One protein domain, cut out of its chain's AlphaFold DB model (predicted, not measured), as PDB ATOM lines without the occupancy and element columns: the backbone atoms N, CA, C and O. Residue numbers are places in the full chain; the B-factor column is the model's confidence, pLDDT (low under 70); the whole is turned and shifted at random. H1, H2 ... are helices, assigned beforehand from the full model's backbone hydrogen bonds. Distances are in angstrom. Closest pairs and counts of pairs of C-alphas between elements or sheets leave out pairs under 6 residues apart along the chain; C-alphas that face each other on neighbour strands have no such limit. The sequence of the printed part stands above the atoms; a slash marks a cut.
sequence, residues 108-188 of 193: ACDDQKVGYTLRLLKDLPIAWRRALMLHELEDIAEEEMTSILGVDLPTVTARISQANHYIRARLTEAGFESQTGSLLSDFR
ATOM      1  N   ALA A 108      20.492 -38.683  -2.585       60.62
ATOM      2  CA  ALA A 108      21.340 -37.752  -1.837       60.62
ATOM      3  C   ALA A 108      22.227 -36.863  -2.738       60.62
ATOM      4  O   ALA A 108      22.570 -35.745  -2.348       60.62
ATOM      5  N   CYS A 109      22.631 -37.346  -3.918       59.34
ATOM      6  CA  CYS A 109      23.395 -36.561  -4.893       59.34
ATOM      7  C   CYS A 109      22.516 -35.481  -5.541       59.34
ATOM      8  O   CYS A 109      22.935 -34.325  -5.663       59.34
ATOM      9  N   ASP A 110      21.279 -35.841  -5.885       71.00
ATOM     10  CA  ASP A 110      20.300 -34.919  -6.460       71.00
ATOM     11  C   ASP A 110      19.921 -33.818  -5.455       71.00
ATOM     12  O   ASP A 110      19.993 -32.631  -5.788       71.00
ATOM     13  N   ASP A 111      19.697 -34.166  -4.183       77.06
ATOM     14  CA  ASP A 111      19.455 -33.197  -3.103       77.06
ATOM     15  C   ASP A 111      20.621 -32.206  -2.924       77.06
ATOM     16  O   ASP A 111      20.427 -30.997  -2.737       77.06
ATOM     17  N   GLN A 112      21.865 -32.694  -3.006       82.69
ATOM     18  CA  GLN A 112      23.061 -31.849  -2.918       82.69
ATOM     19  C   GLN A 112      23.161 -30.881  -4.097       82.69
ATOM     20  O   GLN A 112      23.475 -29.699  -3.904       82.69
ATOM     21  N   LYS A 113      22.868 -31.357  -5.311       84.12
ATOM     22  CA  LYS A 113      22.864 -30.540  -6.528       84.12
ATOM     23  C   LYS A 113      21.786 -29.460  -6.470       84.12
ATOM     24  O   LYS A 113      22.074 -28.296  -6.769       84.12
ATOM     25  N   VAL A 114      20.576 -29.807  -6.033       83.94
ATOM     26  CA  VAL A 114      19.459 -28.871  -5.835       83.94
ATOM     27  C   VAL A 114      19.837 -27.807  -4.801       83.94
ATOM     28  O   VAL A 114      19.768 -26.604  -5.079       83.94
ATOM     29  N   GLY A 115      20.338 -28.224  -3.634       86.12
ATOM     30  CA  GLY A 115      20.767 -27.315  -2.569       86.12
ATOM     31  C   GLY A 115      21.896 -26.368  -2.995       86.12
ATOM     32  O   GLY A 115      21.887 -25.178  -2.654       86.12
ATOM     33  N   TYR A 116      22.855 -26.865  -3.779       89.94
ATOM     34  CA  TYR A 116      23.933 -26.049  -4.330       89.94
ATOM     35  C   TYR A 116      23.425 -25.072  -5.400       89.94
ATOM     36  O   TYR A 116      23.755 -23.886  -5.351       89.94
ATOM     37  N   THR A 117      22.536 -25.511  -6.293       88.50
ATOM     38  CA  THR A 117      21.908 -24.654  -7.314       88.50
ATOM     39  C   THR A 117      21.115 -23.512  -6.679       88.50
ATOM     40  O   THR A 117      21.268 -22.356  -7.078       88.50
ATOM     41  N   LEU A 118      20.347 -23.783  -5.618       88.88
ATOM     42  CA  LEU A 118      19.644 -22.748  -4.850       88.88
ATOM     43  C   LEU A 118      20.596 -21.714  -4.242       88.88
ATOM     44  O   LEU A 118      20.262 -20.528  -4.166       88.88
ATOM     45  N   ARG A 119      21.785 -22.141  -3.805       90.75
ATOM     46  CA  ARG A 119      22.816 -21.231  -3.294       90.75
ATOM     47  C   ARG A 119      23.362 -20.341  -4.405       90.75
ATOM     48  O   ARG A 119      23.387 -19.128  -4.233       90.75
ATOM     49  N   LEU A 120      23.675 -20.916  -5.566       92.00
ATOM     50  CA  LEU A 120      24.107 -20.146  -6.733       92.00
ATOM     51  C   LEU A 120      23.054 -19.115  -7.144       92.00
ATOM     52  O   LEU A 120      23.385 -17.949  -7.339       92.00
ATOM     53  N   LEU A 121      21.774 -19.503  -7.192       91.00
ATOM     54  CA  LEU A 121      20.679 -18.572  -7.468       91.00
ATOM     55  C   LEU A 121      20.666 -17.406  -6.478       91.00
ATOM     56  O   LEU A 121      20.484 -16.267  -6.903       91.00
ATOM     57  N   LYS A 122      20.888 -17.649  -5.180       89.75
ATOM     58  CA  LYS A 122      20.969 -16.588  -4.157       89.75
ATOM     59  C   LYS A 122      22.150 -15.637  -4.361       89.75
ATOM     60  O   LYS A 122      22.003 -14.457  -4.033       89.75
ATOM     61  N   ASP A 123      23.244 -16.110  -4.942       91.62
ATOM     62  CA  ASP A 123      24.441 -15.305  -5.211       91.62
ATOM     63  C   ASP A 123      24.354 -14.528  -6.537       91.62
ATOM     64  O   ASP A 123      25.062 -13.537  -6.728       91.62
ATOM     65  N   LEU A 124      23.446 -14.912  -7.447       92.75
ATOM     66  CA  LEU A 124      23.226 -14.176  -8.695       92.75
ATOM     67  C   LEU A 124      22.771 -12.732  -8.432       92.75
ATOM     68  O   LEU A 124      21.938 -12.501  -7.550       92.75
ATOM     69  N   PRO A 125      23.175 -11.762  -9.274       93.81
ATOM     70  CA  PRO A 125      22.561 -10.442  -9.284       93.81
ATOM     71  C   PRO A 125      21.033 -10.539  -9.384       93.81
ATOM     72  O   PRO A 125      20.504 -11.289 -10.204       93.81
ATOM     73  N   ILE A 126      20.310  -9.739  -8.592       90.69
ATOM     74  CA  ILE A 126      18.832  -9.772  -8.534       90.69
ATOM     75  C   ILE A 126      18.216  -9.635  -9.935       90.69
ATOM     76  O   ILE A 126      17.255 -10.328 -10.261       90.69
ATOM     77  N   ALA A 127      18.793  -8.778 -10.782       92.38
ATOM     78  CA  ALA A 127      18.335  -8.570 -12.151       92.38
ATOM     79  C   ALA A 127      18.468  -9.823 -13.037       92.38
ATOM     80  O   ALA A 127      17.612 -10.059 -13.884       92.38
ATOM     81  N   TRP A 128      19.523 -10.615 -12.839       95.06
ATOM     82  CA  TRP A 128      19.767 -11.856 -13.579       95.06
ATOM     83  C   TRP A 128      18.842 -12.958 -13.087       95.06
ATOM     84  O   TRP A 128      18.151 -13.584 -13.881       95.06
ATOM     85  N   ARG A 129      18.759 -13.119 -11.761       93.38
ATOM     86  CA  ARG A 129      17.889 -14.103 -11.114       93.38
ATOM     87  C   ARG A 129      16.430 -13.939 -11.528       93.38
ATOM     88  O   ARG A 129      15.781 -14.921 -11.848       93.38
ATOM     89  N   ARG A 130      15.916 -12.705 -11.553       92.94
ATOM     90  CA  ARG A 130      14.526 -12.436 -11.952       92.94
ATOM     91  C   ARG A 130      14.255 -12.780 -13.411       92.94
ATOM     92  O   ARG A 130      13.241 -13.404 -13.684       92.94
ATOM     93  N   ALA A 131      15.149 -12.385 -14.317       94.31
ATOM     94  CA  ALA A 131      15.011 -12.725 -15.731       94.31
ATOM     95  C   ALA A 131      15.046 -14.246 -15.936       94.31
ATOM     96  O   ALA A 131      14.200 -14.789 -16.635       94.31
ATOM     97  N   LEU A 132      15.961 -14.935 -15.247       93.00
ATOM     98  CA  LEU A 132      16.058 -16.389 -15.299       93.00
ATOM     99  C   LEU A 132      14.798 -17.076 -14.755       93.00
ATOM    100  O   LEU A 132      14.294 -17.987 -15.393       93.00
ATOM    101  N   MET A 133      14.263 -16.642 -13.610       90.62
ATOM    102  CA  MET A 133      13.058 -17.253 -13.030       90.62
ATOM    103  C   MET A 133      11.818 -17.044 -13.906       90.62
ATOM    104  O   MET A 133      11.045 -17.981 -14.079       90.62
ATOM    105  N   LEU A 134      11.640 -15.853 -14.487       92.50
ATOM    106  CA  LEU A 134      10.534 -15.596 -15.418       92.50
ATOM    107  C   LEU A 134      10.635 -16.465 -16.680       92.50
ATOM    108  O   LEU A 134       9.617 -16.914 -17.193       92.50
ATOM    109  N   HIS A 135      11.851 -16.722 -17.158       92.38
ATOM    110  CA  HIS A 135      12.071 -17.577 -18.318       92.38
ATOM    111  C   HIS A 135      11.867 -19.066 -17.995       92.38
ATOM    112  O   HIS A 135      11.099 -19.748 -18.654       92.38
ATOM    113  N   GLU A 136      12.541 -19.572 -16.962       88.81
ATOM    114  CA  GLU A 136      12.649 -21.011 -16.693       88.81
ATOM    115  C   GLU A 136      11.480 -21.571 -15.872       88.81
ATOM    116  O   GLU A 136      11.123 -22.733 -16.032       88.81
ATOM    117  N   LEU A 137      10.888 -20.783 -14.964       86.69
ATOM    118  CA  LEU A 137       9.778 -21.249 -14.124       86.69
ATOM    119  C   LEU A 137       8.429 -20.857 -14.711       86.69
ATOM    120  O   LEU A 137       7.544 -21.704 -14.774       86.69
ATOM    121  N   GLU A 138       8.309 -19.623 -15.188       86.88
ATOM    122  CA  GLU A 138       7.041 -19.052 -15.654       86.88
ATOM    123  C   GLU A 138       6.834 -19.162 -17.177       86.88
ATOM    124  O   GLU A 138       5.763 -18.806 -17.660       86.88
ATOM    125  N   ASP A 139       7.834 -19.647 -17.927       90.06
ATOM    126  CA  ASP A 139       7.805 -19.802 -19.396       90.06
ATOM    127  C   ASP A 139       7.391 -18.513 -20.140       90.06
ATOM    128  O   ASP A 139       6.710 -18.531 -21.166       90.06
ATOM    129  N   ILE A 140       7.780 -17.355 -19.590       92.25
ATOM    130  CA  ILE A 140       7.461 -16.045 -20.165       92.25
ATOM    131  C   ILE A 140       8.415 -15.749 -21.320       92.25
ATOM    132  O   ILE A 140       9.641 -15.849 -21.186       92.25
ATOM    133  N   ALA A 141       7.852 -15.309 -22.446       93.12
ATOM    134  CA  ALA A 141       8.622 -14.939 -23.626       93.12
ATOM    135  C   ALA A 141       9.521 -13.714 -23.362       93.12
ATOM    136  O   ALA A 141       9.182 -12.810 -22.586       93.12
ATOM    137  N   GLU A 142      10.673 -13.647 -24.033       93.00
ATOM    138  CA  GLU A 142      11.643 -12.564 -23.825       93.00
ATOM    139  C   GLU A 142      11.065 -11.180 -24.140       93.00
ATOM    140  O   GLU A 142      11.356 -10.207 -23.437       93.00
ATOM    141  N   GLU A 143      10.180 -11.094 -25.131       92.75
ATOM    142  CA  GLU A 143       9.481  -9.869 -25.505       92.75
ATOM    143  C   GLU A 143       8.565  -9.374 -24.382       92.75
ATOM    144  O   GLU A 143       8.521  -8.177 -24.093       92.75
ATOM    145  N   GLU A 144       7.864 -10.279 -23.702       93.25
ATOM    146  CA  GLU A 144       6.945  -9.944 -22.611       93.25
ATOM    147  C   GLU A 144       7.711  -9.519 -21.351       93.25
ATOM    148  O   GLU A 144       7.326  -8.560 -20.666       93.25
ATOM    149  N   MET A 145       8.861 -10.153 -21.100       94.44
ATOM    150  CA  MET A 145       9.764  -9.800 -20.002       94.44
ATOM    151  C   MET A 145      10.272  -8.357 -20.087       94.44
ATOM    152  O   MET A 145      10.487  -7.736 -19.042       94.44
ATOM    153  N   THR A 146      10.408  -7.782 -21.289       94.50
ATOM    154  CA  THR A 146      10.793  -6.364 -21.446       94.50
ATOM    155  C   THR A 146       9.815  -5.425 -20.739       94.50
ATOM    156  O   THR A 146      10.216  -4.494 -20.037       94.50
ATOM    157  N   SER A 147       8.513  -5.716 -20.842       91.38
ATOM    158  CA  SER A 147       7.455  -4.927 -20.209       91.38
ATOM    159  C   SER A 147       7.417  -5.129 -18.698       91.38
ATOM    160  O   SER A 147       7.161  -4.163 -17.969       91.38
ATOM    161  N   ILE A 148       7.666  -6.358 -18.231       92.31
ATOM    162  CA  ILE A 148       7.664  -6.722 -16.805       92.31
ATOM    163  C   ILE A 148       8.853  -6.084 -16.085       92.31
ATOM    164  O   ILE A 148       8.677  -5.437 -15.054       92.31
ATOM    165  N   LEU A 149      10.057  -6.250 -16.635       91.75
ATOM    166  CA  LEU A 149      11.310  -5.821 -16.011       91.75
ATOM    167  C   LEU A 149      11.682  -4.367 -16.335       91.75
ATOM    168  O   LEU A 149      12.597  -3.828 -15.713       91.75
ATOM    169  N   GLY A 150      11.004  -3.739 -17.301       91.19
ATOM    170  CA  GLY A 150      11.258  -2.354 -17.706       91.19
ATOM    171  C   GLY A 150      12.618  -2.153 -18.380       91.19
ATOM    172  O   GLY A 150      13.224  -1.095 -18.221       91.19
ATOM    173  N   VAL A 151      13.114  -3.168 -19.090       93.94
ATOM    174  CA  VAL A 151      14.392  -3.140 -19.819       93.94
ATOM    175  C   VAL A 151      14.195  -3.571 -21.265       93.94
ATOM    176  O   VAL A 151      13.182  -4.170 -21.609       93.94
ATOM    177  N   ASP A 152      15.159  -3.264 -22.120       95.25
ATOM    178  CA  ASP A 152      15.150  -3.646 -23.525       95.25
ATOM    179  C   ASP A 152      15.439  -5.143 -23.732       95.25
ATOM    180  O   ASP A 152      16.095  -5.796 -22.917       95.25
ATOM    181  N   LEU A 153      14.955  -5.680 -24.856       95.06
ATOM    182  CA  LEU A 153      15.093  -7.092 -25.224       95.06
ATOM    183  C   LEU A 153      16.538  -7.620 -25.155       95.06
ATOM    184  O   LEU A 153      16.746  -8.619 -24.470       95.06
ATOM    185  N   PRO A 154      17.563  -6.970 -25.751       96.31
ATOM    186  CA  PRO A 154      18.917  -7.523 -25.706       96.31
ATOM    187  C   PRO A 154      19.479  -7.564 -24.281       96.31
ATOM    188  O   PRO A 154      20.288  -8.437 -23.970       96.31
ATOM    189  N   THR A 155      19.026  -6.681 -23.385       96.12
ATOM    190  CA  THR A 155      19.374  -6.757 -21.962       96.12
ATOM    191  C   THR A 155      18.721  -7.961 -21.289       96.12
ATOM    192  O   THR A 155      19.374  -8.606 -20.471       96.12
ATOM    193  N   VAL A 156      17.465  -8.291 -21.611       96.19
ATOM    194  CA  VAL A 156      16.806  -9.513 -21.107       96.19
ATOM    195  C   VAL A 156      17.585 -10.750 -21.549       96.19
ATOM    196  O   VAL A 156      18.034 -11.516 -20.691       96.19
ATOM    197  N   THR A 157      17.845 -10.885 -22.852       95.50
ATOM    198  CA  THR A 157      18.594 -12.015 -23.422       95.50
ATOM    199  C   THR A 157      19.987 -12.133 -22.801       95.50
ATOM    200  O   THR A 157      20.419 -13.217 -22.407       95.50
ATOM    201  N   ALA A 158      20.697 -11.009 -22.650       96.19
ATOM    202  CA  ALA A 158      22.022 -10.991 -22.035       96.19
ATOM    203  C   ALA A 158      21.981 -11.448 -20.572       96.19
ATOM    204  O   ALA A 158      22.834 -12.230 -20.163       96.19
ATOM    205  N   ARG A 159      20.986 -11.006 -19.792       96.00
ATOM    206  CA  ARG A 159      20.827 -11.411 -18.386       96.00
ATOM    207  C   ARG A 159      20.580 -12.910 -18.252       96.00
ATOM    208  O   ARG A 159      21.209 -13.531 -17.401       96.00
ATOM    209  N   ILE A 160      19.714 -13.480 -19.090       94.50
ATOM    210  CA  ILE A 160      19.421 -14.923 -19.091       94.50
ATOM    211  C   ILE A 160      20.669 -15.712 -19.493       94.50
ATOM    212  O   ILE A 160      21.087 -16.621 -18.781       94.50
ATOM    213  N   SER A 161      21.323 -15.314 -20.586       94.19
ATOM    214  CA  SER A 161      22.543 -15.965 -21.072       94.19
ATOM    215  C   SER A 161      23.679 -15.921 -20.042       94.19
ATOM    216  O   SER A 161      24.306 -16.943 -19.759       94.19
ATOM    217  N   GLN A 162      23.903 -14.766 -19.406       94.94
ATOM    218  CA  GLN A 162      24.910 -14.597 -18.354       94.94
ATOM    219  C   GLN A 162      24.584 -15.425 -17.108       94.94
ATOM    220  O   GLN A 162      25.480 -16.066 -16.559       94.94
ATOM    221  N   ALA A 163      23.316 -15.452 -16.683       94.00
ATOM    222  CA  ALA A 163      22.857 -16.277 -15.570       94.00
ATOM    223  C   ALA A 163      23.107 -17.767 -15.839       94.00
ATOM    224  O   ALA A 163      23.723 -18.450 -15.021       94.00
ATOM    225  N   ASN A 164      22.706 -18.242 -17.020       92.19
ATOM    226  CA  ASN A 164      22.883 -19.630 -17.436       92.19
ATOM    227  C   ASN A 164      24.359 -20.015 -17.527       92.19
ATOM    228  O   ASN A 164      24.758 -21.065 -17.024       92.19
ATOM    229  N   HIS A 165      25.182 -19.157 -18.129       92.56
ATOM    230  CA  HIS A 165      26.621 -19.381 -18.213       92.56
ATOM    231  C   HIS A 165      27.262 -19.467 -16.823       92.56
ATOM    232  O   HIS A 165      28.024 -20.396 -16.557       92.56
ATOM    233  N   TYR A 166      26.915 -18.541 -15.924       92.62
ATOM    234  CA  TYR A 166      27.429 -18.521 -14.558       92.62
ATOM    235  C   TYR A 166      27.065 -19.796 -13.789       92.62
ATOM    236  O   TYR A 166      27.942 -20.435 -13.208       92.62
ATOM    237  N   ILE A 167      25.787 -20.186 -13.798       91.44
ATOM    238  CA  ILE A 167      25.319 -21.359 -13.049       91.44
ATOM    239  C   ILE A 167      25.956 -22.631 -13.610       91.44
ATOM    240  O   ILE A 167      26.484 -23.431 -12.841       91.44
ATOM    241  N   ARG A 168      25.989 -22.795 -14.940       90.44
ATOM    242  CA  ARG A 168      26.620 -23.959 -15.580       90.44
ATOM    243  C   ARG A 168      28.099 -24.066 -15.231       90.44
ATOM    244  O   ARG A 168      28.528 -25.137 -14.818       90.44
ATOM    245  N   ALA A 169      28.850 -22.968 -15.328       91.94
ATOM    246  CA  ALA A 169      30.264 -22.955 -14.959       91.94
ATOM    247  C   ALA A 169      30.461 -23.405 -13.501       91.94
ATOM    248  O   ALA A 169      31.245 -24.313 -13.229       91.94
ATOM    249  N   ARG A 170      29.674 -22.854 -12.569       92.12
ATOM    250  CA  ARG A 170      29.763 -23.194 -11.142       92.12
ATOM    251  C   ARG A 170      29.328 -24.616 -10.805       92.12
ATOM    252  O   ARG A 170      29.885 -25.197  -9.876       92.12
ATOM    253  N   LEU A 171      28.360 -25.173 -11.528       89.62
ATOM    254  CA  LEU A 171      27.959 -26.572 -11.382       89.62
ATOM    255  C   LEU A 171      29.064 -27.510 -11.867       89.62
ATOM    256  O   LEU A 171      29.426 -28.437 -11.147       89.62
ATOM    257  N   THR A 172      29.661 -27.215 -13.024       90.31
ATOM    258  CA  THR A 172      30.773 -28.015 -13.554       90.31
ATOM    259  C   THR A 172      32.017 -27.951 -12.669       90.31
ATOM    260  O   THR A 172      32.659 -28.972 -12.452       90.31
ATOM    261  N   GLU A 173      32.332 -26.782 -12.098       91.19
ATOM    262  CA  GLU A 173      33.428 -26.624 -11.130       91.19
ATOM    263  C   GLU A 173      33.207 -27.452  -9.857       91.19
ATOM    264  O   GLU A 173      34.167 -27.957  -9.279       91.19
ATOM    265  N   ALA A 174      31.953 -27.609  -9.429       88.75
ATOM    266  CA  ALA A 174      31.581 -28.421  -8.273       88.75
ATOM    267  C   ALA A 174      31.476 -29.927  -8.587       88.75
ATOM    268  O   ALA A 174      31.221 -30.717  -7.682       88.75
ATOM    269  N   GLY A 175      31.695 -30.333  -9.844       87.94
ATOM    270  CA  GLY A 175      31.644 -31.733 -10.273       87.94
ATOM    271  C   GLY A 175      30.243 -32.250 -10.611       87.94
ATOM    272  O   GLY A 175      30.089 -33.449 -10.824       87.94
ATOM    273  N   PHE A 176      29.234 -31.376 -10.691       86.12
ATOM    274  CA  PHE A 176      27.903 -31.754 -11.169       86.12
ATOM    275  C   PHE A 176      27.869 -31.795 -12.701       86.12
ATOM    276  O   PHE A 176      28.473 -30.957 -13.378       86.12
ATOM    277  N   GLU A 177      27.128 -32.752 -13.259       78.75
ATOM    278  CA  GLU A 177      26.957 -32.867 -14.706       78.75
ATOM    279  C   GLU A 177      26.225 -31.644 -15.277       78.75
ATOM    280  O   GLU A 177      25.196 -31.198 -14.757       78.75
ATOM    281  N   SER A 178      26.749 -31.083 -16.371       62.81
ATOM    282  CA  SER A 178      26.106 -29.961 -17.050       62.81
ATOM    283  C   SER A 178      24.894 -30.454 -17.836       62.81
ATOM    284  O   SER A 178      25.043 -31.010 -18.926       62.81
ATOM    285  N   GLN A 179      23.689 -30.216 -17.331       62.94
ATOM    286  CA  GLN A 179      22.490 -30.402 -18.140       62.94
ATOM    287  C   GLN A 179      22.451 -29.339 -19.254       62.94
ATOM    288  O   GLN A 179      22.624 -28.138 -19.021       62.94
ATOM    289  N   THR A 180      22.225 -29.782 -20.491       55.91
ATOM    290  CA  THR A 180      22.026 -28.913 -21.664       55.91
ATOM    291  C   THR A 180      20.632 -28.279 -21.710       55.91
ATOM    292  O   THR A 180      20.438 -27.331 -22.472       55.91
ATOM    293  N   GLY A 181      19.692 -28.771 -20.893       64.88
ATOM    294  CA  GLY A 181      18.307 -28.305 -20.793       64.88
ATOM    295  C   GLY A 181      18.085 -27.151 -19.810       64.88
ATOM    296  O   GLY A 181      19.022 -26.413 -19.480       64.88
ATOM    297  N   SER A 182      16.824 -27.008 -19.387       70.56
ATOM    298  CA  SER A 182      16.385 -26.063 -18.353       70.56
ATOM    299  C   SER A 182      17.216 -26.267 -17.092       70.56
ATOM    300  O   SER A 182      17.354 -27.385 -16.613       70.56
ATOM    301  N   LEU A 183      17.800 -25.200 -16.550       72.19
ATOM    302  CA  LEU A 183      18.598 -25.325 -15.323       72.19
ATOM    303  C   LEU A 183      17.737 -25.556 -14.086       72.19
ATOM    304  O   LEU A 183      18.260 -25.954 -13.048       72.19
ATOM    305  N   LEU A 184      16.441 -25.255 -14.191       72.62
ATOM    306  CA  LEU A 184      15.501 -25.350 -13.087       72.62
ATOM    307  C   LEU A 184      14.467 -26.465 -13.278       72.62
ATOM    308  O   LEU A 184      13.508 -26.526 -12.512       72.62
ATOM    309  N   SER A 185      14.654 -27.358 -14.255       71.62
ATOM    310  CA  SER A 185      13.758 -28.504 -14.448       71.62
ATOM    311  C   SER A 185      13.721 -29.420 -13.231       71.62
ATOM    312  O   SER A 185      12.645 -29.887 -12.878       71.62
ATOM    313  N   ASP A 186      14.849 -29.576 -12.532       69.56
ATOM    314  CA  ASP A 186      14.935 -30.367 -11.297       69.56
ATOM    315  C   ASP A 186      14.003 -29.818 -10.185       69.56
ATOM    316  O   ASP A 186      13.637 -30.546  -9.273       69.56
ATOM    317  N   PHE A 187      13.567 -28.549 -10.262       66.88
ATOM    318  CA  PHE A 187      12.620 -27.944  -9.308       66.88
ATOM    319  C   PHE A 187      11.148 -28.083  -9.717       66.88
ATOM    320  O   PHE A 187      10.267 -27.721  -8.936       66.88
ATOM    321  N   ARG A 188      10.858 -28.523 -10.947       64.81
ATOM    322  CA  ARG A 188       9.481 -28.663 -11.448       64.81
ATOM    323  C   ARG A 188       8.851 -30.012 -11.084       64.81
ATOM    324  O   ARG A 188       7.630 -30.100 -11.116       64.81
TER     325      ARG A 188
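Overview. This is residues 108 to 188 of the 193 residues of an uncharacterized protein of Deltaproteobacteria bacterium (UniProt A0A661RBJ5). One long helix, H4, runs along most of the length of an elongated body, and three shorter helices pack on it one after another: H3 at its beginning, H2 crossing it, and H1 on its later part. After H4 a tail with no named element, residues 174 to 188, folds back. The printed part has 81 residues and is all helix, with four named helices in the order H1, H2, H3, H4 and no named strand. It is compact, with a radius of gyration of the C-alphas of 12.8 A, and spans 40 by 22 by 21 A.

Arrangement. The hub is H4, residues 153 to 173, which touches three helices. H2, residues 126 to 136, touches residues 156 to 164 of H4 about perpendicular, at 90 degrees; the closest C-alphas, of Trp 128 and Arg 159, are 4.9 A apart. H3, residues 142 to 149, touches residues 153 to 157 of H4 at 84 degrees, about perpendicular, closest at the C-alphas of Thr 146 and Leu 153, 5.8 A. H2 and H3 form a helical hairpin: they touch at a steep tilt of 42 degrees, opposite ways, with the C-alphas of Ala 131 and Met 145 closest at 7.4 A. H1, residues 108 to 123, touches H4 with residues 117 to 121 alone, at a steep tilt of 43 degrees, opposite ways; the C-alphas of Leu 120 and Ile 167 are closest, 6.5 A. H1 and H3 are apart. Every O i to N i+4 pair is within hydrogen-bond range in H1, H2 and H4, and 3 of 4 in H3.

Along the chain. H4 measures 30.3 A from first to last C-alpha, H1 22.9 A, H2 15.2 A and H3 10.3 A. C-alpha 108 of H1 is at (21.340, -37.752, -1.837), and C-alpha 173 of H4 at (33.428, -26.624, -11.130).

Size, cuts and confidence. The C-alphas farthest apart, of Ala 108 and Asp 152, are 40.9 A apart. The printed part has no cut, and the three links between helices are tight. The model's pLDDT is under 70 at residues 108 to 109, 178 to 181 and 186 to 188.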